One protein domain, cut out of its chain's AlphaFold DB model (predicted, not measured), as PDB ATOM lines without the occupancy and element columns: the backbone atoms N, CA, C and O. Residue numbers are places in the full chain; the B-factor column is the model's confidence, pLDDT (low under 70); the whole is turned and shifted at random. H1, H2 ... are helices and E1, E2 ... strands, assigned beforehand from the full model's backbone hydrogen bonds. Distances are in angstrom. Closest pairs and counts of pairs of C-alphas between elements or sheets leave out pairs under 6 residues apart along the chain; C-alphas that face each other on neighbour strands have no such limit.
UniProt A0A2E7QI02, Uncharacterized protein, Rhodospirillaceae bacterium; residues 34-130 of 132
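AT A GLANCE: This is residues 34 to 130 of the 132 residues of an uncharacterized protein of Rhodospirillaceae bacterium (UniProt A0A2E7QI02). A long, strongly twisted ribbon of antiparallel strands, chiefly E2 and E4 side by side, makes the longest axis, with H2 packed across one face of it. The short strands E3 and E1 extend the sheet beyond a bend in E4, H1 packs on E3 near that end, and the small H3 sits by E2. The printed part has 97 residues, with H1, E1, H2, H3, E2, E3 and E4 along the chain; the antiparallel sheet has the order E1, E3, E4, E2. The class is mixed, helices and strands; the whole is only just loose, close to compact, with a radius of gyration of the C-alphas of 15.3 A and spans of 45 by 29 by 20 A.

HOW THE PARTS SIT: H1, residues 35 to 43, is on the sheet; its closest C-alpha pair with E3, residues 105 to 109, is Thr 37 and Met 108, 6.6 A apart. E1, residues 51 to 53, is an edge strand beside E3, with N 52 and O 106 within hydrogen-bond range at 2.9 A. Residues 51 to 52 of E1 also pair antiparallel with residues 59 to 60. H2, residues 62 to 73, lies over E4, residues 112 to 129, and E2, residues 91 to 99, at a height over the sheet of 8.6 A. On the local plane it stands at 65 degrees to E2, across the strands. The closest C-alphas of H2 and E4 are those of Ser 62 and Leu 121, 7.4 A apart. H3, residues 77 to 80, only grazes the sheet; the C-alphas of His 80 and Leu 94 are its closest pair with E2, at 7.2 A. H2 and H3 are close but not clearly touching, while H1 and H2 are apart. E2, the other edge strand, pairs with E4, with N 94 and O 123 at 2.8 A. E3 and E4 form a hairpin, with N 109 and O 112 at 2.8 A. E4 bends by 73 degrees at residue 115; its residues 112 to 115 pair with E3 and 118 to 126 with E2. In H1 and H2 every O i to N i+4 pair is within hydrogen-bond range; H3 is too short for such a pair.

IN THESE COORDINATES: H1 begins at C-alpha 35, (1.338, 23.498, -66.034), and is 12.0 A long. E1 follows, then H2, 16.3 A from first to last C-alpha, and the four-residue H3. E2 spans 25.9 A from C-alpha 91, (11.091, 0.393, -46.797), and E3 spans 13.0 A. E4, 45.7 A long, ends at C-alpha 129, (22.048, -1.647, -41.804).

THE WHOLE: The C-alphas farthest apart, those of Ser 111 and Arg 130, are 47.8 A apart. The printed part has no cut, and no link between named elements is long. The mean pLDDT of the printed part is 87.0; residues 84 to 90 and residue 130 are under 70.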
ATOM      1  N   SER A  34      -0.323  24.906 -61.660       88.25
ATOM      2  CA  SER A  34      -0.019  25.435 -62.989       88.25
ATOM      3  C   SER A  34       0.747  24.390 -63.813       88.25
ATOM      4  O   SER A  34       1.532  23.615 -63.259       88.25
ATOM      5  N   THR A  35       0.579  24.391 -65.139       87.19
ATOM      6  CA  THR A  35       1.338  23.498 -66.034       87.19
ATOM      7  C   THR A  35       2.842  23.646 -65.819       87.19
ATOM      8  O   THR A  35       3.548  22.653 -65.714       87.19
ATOM      9  N   GLN A  36       3.323  24.878 -65.624       86.75
ATOM     10  CA  GLN A  36       4.730  25.150 -65.334       86.75
ATOM     11  C   GLN A  36       5.205  24.467 -64.043       86.75
ATOM     12  O   GLN A  36       6.314  23.932 -63.999       86.75
ATOM     13  N   THR A  37       4.384  24.478 -62.991       86.69
ATOM     14  CA  THR A  37       4.686  23.807 -61.720       86.69
ATOM     15  C   THR A  37       4.733  22.295 -61.896       86.69
ATOM     16  O   THR A  37       5.662  21.660 -61.396       86.69
ATOM     17  N   ILE A  38       3.770  21.729 -62.630       87.75
ATOM     18  CA  ILE A  38       3.718  20.294 -62.939       87.75
ATOM     19  C   ILE A  38       4.957  19.885 -63.734       87.75
ATOM     20  O   ILE A  38       5.655  18.959 -63.330       87.75
ATOM     21  N   ASP A  39       5.275  20.610 -64.804       88.00
ATOM     22  CA  ASP A  39       6.421  20.321 -65.665       88.00
ATOM     23  C   ASP A  39       7.736  20.434 -64.892       88.00
ATOM     24  O   ASP A  39       8.610  19.572 -65.000       88.00
ATOM     25  N   SER A  40       7.882  21.476 -64.071       86.19
ATOM     26  CA  SER A  40       9.066  21.655 -63.223       86.19
ATOM     27  C   SER A  40       9.225  20.484 -62.258       86.19
ATOM     28  O   SER A  40      10.320  19.927 -62.127       86.19
ATOM     29  N   TYR A  41       8.130  20.072 -61.618       86.88
ATOM     30  CA  TYR A  41       8.135  18.966 -60.674       86.88
ATOM     31  C   TYR A  41       8.411  17.623 -61.358       86.88
ATOM     32  O   TYR A  41       9.305  16.905 -60.922       86.88
ATOM     33  N   GLU A  42       7.732  17.278 -62.449       86.81
ATOM     34  CA  GLU A  42       7.933  15.989 -63.124       86.81
ATOM     35  C   GLU A  42       9.331  15.860 -63.749       86.81
ATOM     36  O   GLU A  42       9.914  14.775 -63.700       86.81
ATOM     37  N   ASN A  43       9.925  16.958 -64.232       87.38
ATOM     38  CA  ASN A  43      11.291  16.944 -64.766       87.38
ATOM     39  C   ASN A  43      12.371  16.861 -63.672       87.38
ATOM     40  O   ASN A  43      13.441  16.293 -63.909       87.38
ATOM     41  N   LYS A  44      12.132  17.425 -62.477       86.12
ATOM     42  CA  LYS A  44      13.130  17.469 -61.391       86.12
ATOM     43  C   LYS A  44      12.499  17.395 -59.993       86.12
ATOM     44  O   LYS A  44      12.703  18.290 -59.178       86.12
ATOM     45  N   LYS A  45      11.799  16.301 -59.668       79.12
ATOM     46  CA  LYS A  45      10.983  16.156 -58.433       79.12
ATOM     47  C   LYS A  45      11.647  16.640 -57.146       79.12
ATOM     48  O   LYS A  45      11.023  17.321 -56.339       79.12
ATOM     49  N   GLU A  46      12.909  16.282 -56.943       76.62
ATOM     50  CA  GLU A  46      13.625  16.589 -55.703       76.62
ATOM     51  C   GLU A  46      14.175  18.019 -55.642       76.62
ATOM     52  O   GLU A  46      14.342  18.559 -54.551       76.62
ATOM     53  N   GLY A  47      14.428  18.641 -56.795       85.50
ATOM     54  CA  GLY A  47      15.064  19.956 -56.895       85.50
ATOM     55  C   GLY A  47      14.190  21.036 -57.526       85.50
ATOM     56  O   GLY A  47      14.700  22.117 -57.791       85.50
ATOM     57  N   ALA A  48      12.926  20.740 -57.826       89.69
ATOM     58  CA  ALA A  48      11.978  21.700 -58.364       89.69
ATOM     59  C   ALA A  48      11.508  22.629 -57.247       89.69
ATOM     60  O   ALA A  48      10.852  22.186 -56.304       89.69
ATOM     61  N   GLU A  49      11.852  23.904 -57.361       93.38
ATOM     62  CA  GLU A  49      11.426  24.958 -56.446       93.38
ATOM     63  C   GLU A  49      10.001  25.378 -56.800       93.38
ATOM     64  O   GLU A  49       9.769  26.122 -57.750       93.38
ATOM     65  N   ILE A  50       9.033  24.818 -56.079       93.25
ATOM     66  CA  ILE A  50       7.602  24.987 -56.374       93.25
ATOM     67  C   ILE A  50       6.812  25.560 -55.197       93.25
ATOM     68  O   ILE A  50       5.649  25.920 -55.372       93.25
ATOM     69  N   PHE A  51       7.438  25.648 -54.022       94.56
ATOM     70  CA  PHE A  51       6.887  26.273 -52.823       94.56
ATOM     71  C   PHE A  51       7.660  27.563 -52.570       94.56
ATOM     72  O   PHE A  51       8.873  27.513 -52.426       94.56
ATOM     73  N   PHE A  52       6.999  28.709 -52.511       95.94
ATOM     74  CA  PHE A  52       7.683  29.997 -52.415       95.94
ATOM     75  C   PHE A  52       7.369  30.665 -51.086       95.94
ATOM     76  O   PHE A  52       6.203  30.772 -50.699       95.94
ATOM     77  N   GLN A  53       8.402  31.108 -50.372       95.56
ATOM     78  CA  GLN A  53       8.223  31.850 -49.131       95.56
ATOM     79  C   GLN A  53       7.838  33.298 -49.451       95.56
ATOM     80  O   GLN A  53       8.585  34.014 -50.111       95.56
ATOM     81  N   ASN A  54       6.695  33.762 -48.947       92.44
ATOM     82  CA  ASN A  54       6.155  35.087 -49.282       92.44
ATOM     83  C   ASN A  54       7.072  36.245 -48.860       92.44
ATOM     84  O   ASN A  54       7.204  37.224 -49.587       92.44
ATOM     85  N   ALA A  55       7.713  36.141 -47.694       92.31
ATOM     86  CA  ALA A  55       8.526  37.226 -47.144       92.31
ATOM     87  C   ALA A  55       9.803  37.511 -47.958       92.31
ATOM     88  O   ALA A  55      10.272  38.646 -47.983       92.31
ATOM     89  N   THR A  56      10.375  36.484 -48.589       93.38
ATOM     90  CA  THR A  56      11.684  36.550 -49.262       93.38
ATOM     91  C   THR A  56      11.590  36.328 -50.769       93.38
ATOM     92  O   THR A  56      12.501  36.713 -51.496       93.38
ATOM     93  N   GLY A  57      10.509  35.704 -51.245       91.75
ATOM     94  CA  GLY A  57      10.389  35.191 -52.608       91.75
ATOM     95  C   GLY A  57      11.236  33.942 -52.871       91.75
ATOM     96  O   GLY A  57      11.320  33.501 -54.014       91.75
ATOM     97  N   GLU A  58      11.877  33.373 -51.846       94.38
ATOM     98  CA  GLU A  58      12.755  32.213 -51.993       94.38
ATOM     99  C   GLU A  58      11.952  30.955 -52.345       94.38
ATOM    100  O   GLU A  58      10.922  30.660 -51.730       94.38
ATOM    101  N   GLY A  59      12.438  30.219 -53.346       93.81
ATOM    102  CA  GLY A  59      11.864  28.964 -53.806       93.81
ATOM    103  C   GLY A  59      12.398  27.765 -53.023       93.81
ATOM    104  O   GLY A  59      13.596  27.598 -52.815       93.81
ATOM    105  N   PHE A  60      11.497  26.886 -52.613       95.00
ATOM    106  CA  PHE A  60      11.785  25.677 -51.860       95.00
ATOM    107  C   PHE A  60      11.393  24.466 -52.696       95.00
ATOM    108  O   PHE A  60      10.294  24.381 -53.254       95.00
ATOM    109  N   SER A  61      12.304  23.498 -52.757       93.44
ATOM    110  CA  SER A  61      11.999  22.163 -53.247       93.44
ATOM    111  C   SER A  61      11.331  21.323 -52.166       93.44
ATOM    112  O   SER A  61      11.320  21.680 -50.988       93.44
ATOM    113  N   SER A  62      10.822  20.150 -52.537       91.44
ATOM    114  CA  SER A  62      10.260  19.213 -51.554       91.44
ATOM    115  C   SER A  62      11.300  18.758 -50.515       91.44
ATOM    116  O   SER A  62      10.960  18.535 -49.353       91.44
ATOM    117  N   GLN A  63      12.580  18.668 -50.901       89.94
ATOM    118  CA  GLN A  63      13.676  18.385 -49.969       89.94
ATOM    119  C   GLN A  63      13.936  19.562 -49.024       89.94
ATOM    120  O   GLN A  63      14.083  19.351 -47.819       89.94
ATOM    121  N   HIS A  64      13.938  20.794 -49.545       93.19
ATOM    122  CA  HIS A  64      14.080  21.988 -48.711       93.19
ATOM    123  C   HIS A  64      12.906  22.120 -47.732       93.19
ATOM    124  O   HIS A  64      13.128  22.382 -46.553       93.19
ATOM    125  N   MET A  65      11.674  21.839 -48.171       93.38
ATOM    126  CA  MET A  65      10.490  21.842 -47.305       93.38
ATOM    127  C   MET A  65      10.558  20.787 -46.201       93.38
ATOM    128  O   MET A  65      10.177  21.063 -45.063       93.38
ATOM    129  N   LEU A  66      11.073  19.594 -46.505       91.25
ATOM    130  CA  LEU A  66      11.299  18.559 -45.500       91.25
ATOM    131  C   LEU A  66      12.319  19.007 -44.449       91.25
ATOM    132  O   LEU A  66      12.058  18.894 -43.251       91.25
ATOM    133  N   ALA A  67      13.468  19.526 -44.888       90.75
ATOM    134  CA  ALA A  67      14.499  20.028 -43.985       90.75
ATOM    135  C   ALA A  67      13.953  21.162 -43.104       90.75
ATOM    136  O   ALA A  67      14.079  21.108 -41.881       90.75
ATOM    137  N   TRP A  68      13.254  22.121 -43.718       92.06
ATOM    138  CA  TRP A  68      12.586  23.215 -43.024       92.06
ATOM    139  C   TRP A  68      11.607  22.699 -41.958       92.06
ATOM    140  O   TRP A  68      11.682  23.119 -40.804       92.06
ATOM    141  N   PHE A  69      10.744  21.735 -42.297       91.50
ATOM    142  CA  PHE A  69       9.779  21.156 -41.358       91.50
ATOM    143  C   PHE A  69      10.448  20.495 -40.148       91.50
ATOM    144  O   PHE A  69      10.020  20.714 -39.010       91.50
ATOM    145  N   LEU A  70      11.495  19.699 -40.370       91.00
ATOM    146  CA  LEU A  70      12.226  19.030 -39.290       91.00
ATOM    147  C   LEU A  70      12.909  20.051 -38.371       91.00
ATOM    148  O   LEU A  70      12.818  19.937 -37.147       91.00
ATOM    149  N   THR A  71      13.505  21.102 -38.944       92.12
ATOM    150  CA  THR A  71      14.106  22.202 -38.178       92.12
ATOM    151  C   THR A  71      13.066  22.952 -37.343       92.12
ATOM    152  O   THR A  71      13.278  23.145 -36.145       92.12
ATOM    153  N   GLN A  72      11.932  23.342 -37.933       88.88
ATOM    154  CA  GLN A  72      10.888  24.099 -37.227       88.88
ATOM    155  C   GLN A  72      10.207  23.278 -36.131       88.88
ATOM    156  O   GLN A  72       9.969  23.781 -35.033       88.88
ATOM    157  N   SER A  73       9.922  22.004 -36.402       89.62
ATOM    158  CA  SER A  73       9.289  21.111 -35.424       89.62
ATOM    159  C   SER A  73      10.265  20.571 -34.376       89.62
ATOM    160  O   SER A  73       9.822  19.963 -33.402       89.62
ATOM    161  N   ARG A  74      11.576  20.807 -34.542       92.19
ATOM    162  CA  ARG A  74      12.653  20.242 -33.710       92.19
ATOM    163  C   ARG A  74      12.579  18.715 -33.633       92.19
ATOM    164  O   ARG A  74      12.801  18.132 -32.575       92.19
ATOM    165  N   THR A  75      12.254  18.084 -34.759       89.44
ATOM    166  CA  THR A  75      12.174  16.626 -34.889       89.44
ATOM    167  C   THR A  75      13.186  16.113 -35.902       89.44
ATOM    168  O   THR A  75      13.736  16.851 -36.718       89.44
ATOM    169  N   THR A  76      13.433  14.816 -35.849       87.75
ATOM    170  CA  THR A  76      14.234  14.054 -36.800       87.75
ATOM    171  C   THR A  76      13.336  13.068 -37.537       87.75
ATOM    172  O   THR A  76      12.243  12.744 -37.080       87.75
ATOM    173  N   ILE A  77      13.803  12.510 -38.657       84.69
ATOM    174  CA  ILE A  77      13.058  11.441 -39.343       84.69
ATOM    175  C   ILE A  77      12.774  10.257 -38.413       84.69
ATOM    176  O   ILE A  77      11.712   9.653 -38.521       84.69
ATOM    177  N   ALA A  78      13.686   9.947 -37.487       82.19
ATOM    178  CA  ALA A  78      13.519   8.838 -36.556       82.19
ATOM    179  C   ALA A  78      12.277   8.994 -35.665       82.19
ATOM    180  O   ALA A  78      11.640   7.989 -35.356       82.19
ATOM    181  N   ASP A  79      11.892  10.229 -35.332       85.19
ATOM    182  CA  ASP A  79      10.703  10.524 -34.521       85.19
ATOM    183  C   ASP A  79       9.391  10.225 -35.264       85.19
ATOM    184  O   ASP A  79       8.357   9.991 -34.641       85.19
ATOM    185  N   HIS A  80       9.435  10.200 -36.600       85.62
ATOM    186  CA  HIS A  80       8.284   9.912 -37.461       85.62
ATOM    187  C   HIS A  80       8.252   8.459 -37.944       85.62
ATOM    188  O   HIS A  80       7.262   8.031 -38.539       85.62
ATOM    189  N   LEU A  81       9.317   7.685 -37.713       82.81
ATOM    190  CA  LEU A  81       9.360   6.283 -38.113       82.81
ATOM    191  C   LEU A  81       8.406   5.435 -37.262       82.81
ATOM    192  O   LEU A  81       8.269   5.644 -36.056       82.81
ATOM    193  N   PRO A  82       7.760   4.418 -37.860       76.06
ATOM    194  CA  PRO A  82       6.980   3.474 -37.089       76.06
ATOM    195  C   PRO A  82       7.903   2.699 -36.130       76.06
ATOM    196  O   PRO A  82       9.090   2.524 -36.422       76.06
ATOM    197  N   PRO A  83       7.367   2.181 -35.009       73.25
ATOM    198  CA  PRO A  83       8.149   1.444 -34.021       73.25
ATOM    199  C   PRO A  83       9.030   0.353 -34.656       73.25
ATOM    200  O   PRO A  83       8.589  -0.268 -35.627       73.25
ATOM    201  N   PRO A  84      10.217   0.040 -34.097       64.56
ATOM    202  CA  PRO A  84      11.217  -0.836 -34.725       64.56
ATOM    203  C   PRO A  84      10.694  -2.195 -35.225       64.56
ATOM    204  O   PRO A  84      11.172  -2.707 -36.231       64.56
ATOM    205  N   GLY A  85       9.668  -2.764 -34.580       57.22
ATOM    206  CA  GLY A  85       9.023  -4.020 -34.999       57.22
ATOM    207  C   GLY A  85       8.050  -3.910 -36.185       57.22
ATOM    208  O   GLY A  85       7.540  -4.924 -36.654       57.22
ATOM    209  N   LYS A  86       7.764  -2.696 -36.670       62.81
ATOM    210  CA  LYS A  86       6.870  -2.419 -37.809       62.81
ATOM    211  C   LYS A  86       7.618  -2.024 -39.081       62.81
ATOM    212  O   LYS A  86       6.997  -1.945 -40.140       62.81
ATOM    213  N   ILE A  87       8.934  -1.820 -39.006       64.06
ATOM    214  CA  ILE A  87       9.785  -1.592 -40.177       64.06
ATOM    215  C   ILE A  87      10.021  -2.954 -40.844       64.06
ATOM    216  O   ILE A  87      11.038  -3.613 -40.638       64.06
ATOM    217  N   LYS A  88       9.028  -3.436 -41.601       55.53
ATOM    218  CA  LYS A  88       9.152  -4.680 -42.368       55.53
ATOM    219  C   LYS A  88      10.165  -4.454 -43.493       55.53
ATOM    220  O   LYS A  88       9.903  -3.667 -44.391       55.53
ATOM    221  N   ALA A  89      11.314  -5.122 -43.395       54.84
ATOM    222  CA  ALA A  89      12.329  -5.293 -44.438       54.84
ATOM    223  C   ALA A  89      12.443  -4.124 -45.443       54.84
ATOM    224  O   ALA A  89      11.941  -4.173 -46.564       54.84
ATOM    225  N   GLY A  90      13.161  -3.078 -45.034       61.06
ATOM    226  CA  GLY A  90      13.871  -2.194 -45.957       61.06
ATOM    227  C   GLY A  90      13.134  -0.958 -46.465       61.06
ATOM    228  O   GLY A  90      13.820  -0.073 -46.964       61.06
ATOM    229  N   ARG A  91      11.803  -0.824 -46.343       74.56
ATOM    230  CA  ARG A  91      11.091   0.393 -46.797       74.56
ATOM    231  C   ARG A  91       9.927   0.777 -45.884       74.56
ATOM    232  O   ARG A  91       9.100  -0.058 -45.532       74.56
ATOM    233  N   CYS A  92       9.844   2.058 -45.549       84.62
ATOM    234  CA  CYS A  92       8.732   2.680 -44.840       84.62
ATOM    235  C   CYS A  92       8.218   3.879 -45.647       84.62
ATOM    236  O   CYS A  92       8.990   4.529 -46.348       84.62
ATOM    237  N   TYR A  93       6.923   4.169 -45.553       87.31
ATOM    238  CA  TYR A  93       6.310   5.343 -46.162       87.31
ATOM    239  C   TYR A  93       5.825   6.266 -45.054       87.31
ATOM    240  O   TYR A  93       5.051   5.849 -44.192       87.31
ATOM    241  N   LEU A  94       6.297   7.505 -45.086       89.19
ATOM    242  CA  LEU A  94       5.924   8.557 -44.158       89.19
ATOM    243  C   LEU A  94       5.074   9.591 -44.883       89.19
ATOM    244  O   LEU A  94       5.339   9.941 -46.033       89.19
ATOM    245  N   THR A  95       4.063  10.085 -44.180       92.00
ATOM    246  CA  THR A  95       3.333  11.293 -44.558       92.00
ATOM    247  C   THR A  95       3.646  12.343 -43.510       92.00
ATOM    248  O   THR A  95       3.349  12.133 -42.335       92.00
ATOM    249  N   LEU A  96       4.263  13.444 -43.926       91.12
ATOM    250  CA  LEU A  96       4.684  14.519 -43.034       91.12
ATOM    251  C   LEU A  96       3.779  15.732 -43.263       91.12
ATOM    252  O   LEU A  96       3.914  16.397 -44.293       91.12
ATOM    253  N   PRO A  97       2.812  15.986 -42.362       93.25
ATOM    254  CA  PRO A  97       1.895  17.102 -42.500       93.25
ATOM    255  C   PRO A  97       2.543  18.394 -42.000       93.25
ATOM    256  O   PRO A  97       2.933  18.516 -40.838       93.25
ATOM    257  N   ILE A  98       2.582  19.385 -42.874       93.50
ATOM    258  CA  ILE A  98       3.045  20.739 -42.615       93.50
ATOM    259  C   ILE A  98       1.823  21.650 -42.669       93.50
ATOM    260  O   ILE A  98       1.007  21.566 -43.588       93.50
ATOM    261  N   LYS A  99       1.671  22.504 -41.660       93.62
ATOM    262  CA  LYS A  99       0.627  23.530 -41.617       93.62
ATOM    263  C   LYS A  99       1.292  24.889 -41.693       93.62
ATOM    264  O   LYS A  99       2.267  25.126 -40.980       93.62
ATOM    265  N   PHE A 100       0.743  25.765 -42.517       93.00
ATOM    266  CA  PHE A 100       1.231  27.129 -42.652       93.00
ATOM    267  C   PHE A 100       0.218  28.102 -42.082       93.00
ATOM    268  O   PHE A 100      -0.961  27.786 -41.946       93.00
ATOM    269  N   GLN A 101       0.708  29.283 -41.730       93.19
ATOM    270  CA  GLN A 101      -0.146  30.444 -41.553       93.19
ATOM    271  C   GLN A 101      -0.363  31.090 -42.922       93.19
ATOM    272  O   GLN A 101       0.506  31.003 -43.794       93.19
ATOM    273  N   GLU A 102      -1.515  31.728 -43.094       93.31
ATOM    274  CA  GLU A 102      -1.798  32.551 -44.268       93.31
ATOM    275  C   GLU A 102      -0.694  33.605 -44.447       93.31
ATOM    276  O   GLU A 102      -0.144  34.114 -43.465       93.31
ATOM    277  N   GLY A 103      -0.303  33.877 -45.690       92.81
ATOM    278  CA  GLY A 103       0.795  34.784 -45.994       92.81
ATOM    279  C   GLY A 103       2.197  34.223 -45.746       92.81
ATOM    280  O   GLY A 103       3.156  34.958 -45.950       92.81
ATOM    281  N   HIS A 104       2.382  32.948 -45.377       93.81
ATOM    282  CA  HIS A 104       3.728  32.394 -45.147       93.81
ATOM    283  C   HIS A 104       4.362  31.777 -46.403       93.81
ATOM    284  O   HIS A 104       5.466  32.162 -46.795       93.81
ATOM    285  N   PHE A 105       3.668  30.829 -47.030       95.38
ATOM    286  CA  PHE A 105       4.119  30.144 -48.238       95.38
ATOM    287  C   PHE A 105       3.006  30.121 -49.276       95.38
ATOM    288  O   PHE A 105       1.842  29.962 -48.916       95.38
ATOM    289  N   HIS A 106       3.379  30.180 -50.550       94.62
ATOM    290  CA  HIS A 106       2.458  30.050 -51.671       94.62
ATOM    291  C   HIS A 106       2.963  29.067 -52.729       94.62
ATOM    292  O   HIS A 106       4.128  28.658 -52.737       94.62
ATOM    293  N   MET A 107       2.072  28.703 -53.647       93.69
ATOM    294  CA  MET A 107       2.406  28.005 -54.890       93.69
ATOM    295  C   MET A 107       1.748  28.679 -56.091       93.69
ATOM    296  O   MET A 107       0.736  29.371 -55.963       93.69
ATOM    297  N   MET A 108       2.300  28.409 -57.273       91.88
ATOM    298  CA  MET A 108       1.699  28.795 -58.548       91.88
ATOM    299  C   MET A 108       0.628  27.777 -58.964       91.88
ATOM    300  O   MET A 108       0.918  26.622 -59.281       91.88
ATOM    301  N   THR A 109      -0.623  28.221 -58.991       90.56
ATOM    302  CA  THR A 109      -1.779  27.451 -59.470       90.56
ATOM    303  C   THR A 109      -2.200  27.929 -60.857       90.56
ATOM    304  O   THR A 109      -1.761  28.983 -61.323       90.56
ATOM    305  N   ALA A 110      -3.080  27.184 -61.524       88.06
ATOM    306  CA  ALA A 110      -3.672  27.607 -62.793       88.06
ATOM    307  C   ALA A 110      -4.448  28.939 -62.678       88.06
ATOM    308  O   ALA A 110      -4.537  29.683 -63.651       88.06
ATOM    309  N   SER A 111      -4.956  29.260 -61.484       86.12
ATOM    310  CA  SER A 111      -5.683  30.502 -61.193       86.12
ATOM    311  C   SER A 111      -4.784  31.630 -60.666       86.12
ATOM    312  O   SER A 111      -5.287  32.701 -60.331       86.12
ATOM    313  N   GLY A 112      -3.467  31.408 -60.580       88.62
ATOM    314  CA  GLY A 112      -2.492  32.364 -60.052       88.62
ATOM    315  C   GLY A 112      -1.844  31.915 -58.741       88.62
ATOM    316  O   GLY A 112      -1.794  30.727 -58.420       88.62
ATOM    317  N   VAL A 113      -1.304  32.872 -57.990       91.31
ATOM    318  CA  VAL A 113      -0.653  32.619 -56.698       91.31
ATOM    319  C   VAL A 113      -1.699  32.230 -55.654       91.31
ATOM    320  O   VAL A 113      -2.683  32.947 -55.476       91.31
ATOM    321  N   ALA A 114      -1.479  31.117 -54.955       92.38
ATOM    322  CA  ALA A 114      -2.340  30.680 -53.860       92.38
ATOM    323  C   ALA A 114      -1.523  30.342 -52.610       92.38
ATOM    324  O   ALA A 114      -0.590  29.535 -52.663       92.38
ATOM    325  N   ASP A 115      -1.917  30.928 -51.481       94.12
ATOM    326  CA  ASP A 115      -1.300  30.671 -50.184       94.12
ATOM    327  C   ASP A 115      -1.620  29.263 -49.686       94.12
ATOM    328  O   ASP A 115      -2.774  28.817 -49.675       94.12
ATOM    329  N   LEU A 116      -0.578  28.576 -49.233       93.12
ATOM    330  CA  LEU A 116      -0.659  27.238 -48.676       93.12
ATOM    331  C   LEU A 116      -1.273  27.273 -47.284       93.12
ATOM    332  O   LEU A 116      -0.873  28.048 -46.420       93.12
ATOM    333  N   LYS A 117      -2.201  26.351 -47.053       93.69
ATOM    334  CA  LYS A 117      -2.788  26.055 -45.747       93.69
ATOM    335  C   LYS A 117      -2.182  24.797 -45.156       93.69
ATOM    336  O   LYS A 117      -1.722  24.798 -44.011       93.69
ATOM    337  N   THR A 118      -2.162  23.723 -45.939       93.50
ATOM    338  CA  THR A 118      -1.509  22.470 -45.557       93.50
ATOM    339  C   THR A 118      -0.663  21.931 -46.705       93.50
ATOM    340  O   THR A 118      -0.970  22.152 -47.874       93.50
ATOM    341  N   LEU A 119       0.414  21.233 -46.359       93.44
ATOM    342  CA  LEU A 119       1.244  20.461 -47.277       93.44
ATOM    343  C   LEU A 119       1.532  19.115 -46.625       93.44
ATOM    344  O   LEU A 119       2.102  19.057 -45.540       93.44
ATOM    345  N   LYS A 120       1.161  18.024 -47.278       94.31
ATOM    346  CA  LYS A 120       1.563  16.674 -46.888       94.31
ATOM    347  C   LYS A 120       2.682  16.243 -47.814       94.31
ATOM    348  O   LYS A 120       2.457  16.102 -49.010       94.31
ATOM    349  N   LEU A 121       3.869  16.018 -47.264       93.00
ATOM    350  CA  LEU A 121       4.975  15.425 -48.014       93.00
ATOM    351  C   LEU A 121       4.936  13.907 -47.868       93.00
ATOM    352  O   LEU A 121       4.917  13.388 -46.747       93.00
ATOM    353  N   TYR A 122       4.963  13.198 -48.992       92.12
ATOM    354  CA  TYR A 122       5.080  11.747 -49.025       92.12
ATOM    355  C   TYR A 122       6.543  11.368 -49.227       92.12
ATOM    356  O   TYR A 122       7.164  11.676 -50.249       92.12
ATOM    357  N   VAL A 123       7.099  10.673 -48.238       90.31
ATOM    358  CA  VAL A 123       8.513  10.302 -48.208       90.31
ATOM    359  C   VAL A 123       8.634   8.796 -48.061       90.31
ATOM    360  O   VAL A 123       8.103   8.195 -47.127       90.31
ATOM    361  N   ARG A 124       9.374   8.167 -48.970       89.38
ATOM    362  CA  ARG A 124       9.818   6.784 -48.816       89.38
ATOM    363  C   ARG A 124      11.147   6.777 -48.072       89.38
ATOM    364  O   ARG A 124      12.128   7.330 -48.560       89.38
ATOM    365  N   VAL A 125      11.184   6.107 -46.929       87.12
ATOM    366  CA  VAL A 125      12.390   5.901 -46.128       87.12
ATOM    367  C   VAL A 125      12.907   4.487 -46.338       87.12
ATOM    368  O   VAL A 125      12.190   3.514 -46.101       87.12
ATOM    369  N   THR A 126      14.158   4.371 -46.760       84.81
ATOM    370  CA  THR A 126      14.882   3.103 -46.869       84.81
ATOM    371  C   THR A 126      15.860   3.010 -45.706       84.81
ATOM    372  O   THR A 126      16.647   3.929 -45.498       84.81
ATOM    373  N   ALA A 127      15.800   1.927 -44.933       78.81
ATOM    374  CA  ALA A 127      16.743   1.680 -43.846       78.81
ATOM    375  C   ALA A 127      17.879   0.775 -44.339       78.81
ATOM    376  O   ALA A 127      17.628  -0.309 -44.869       78.81
ATOM    377  N   HIS A 128      19.114   1.207 -44.128       77.00
ATOM    378  CA  HIS A 128      20.339   0.488 -44.454       77.00
ATOM    379  C   HIS A 128      21.004   0.074 -43.153       77.00
ATOM    380  O   HIS A 128      21.230   0.916 -42.292       77.00
ATOM    381  N   ALA A 129      21.284  -1.216 -42.968       72.44
ATOM    382  CA  ALA A 129      22.048  -1.647 -41.804       72.44
ATOM    383  C   ALA A 129      23.425  -0.979 -41.859       72.44
ATOM    384  O   ALA A 129      24.106  -1.069 -42.881       72.44
ATOM    385  N   ARG A 130      23.821  -0.310 -40.775       68.25
ATOM    386  CA  ARG A 130      25.167   0.249 -40.688       68.25
ATOM    387  C   ARG A 130      26.129  -0.928 -40.557       68.25
ATOM    388  O   ARG A 130      26.117  -1.617 -39.538       68.25
TER     389      ARG A 130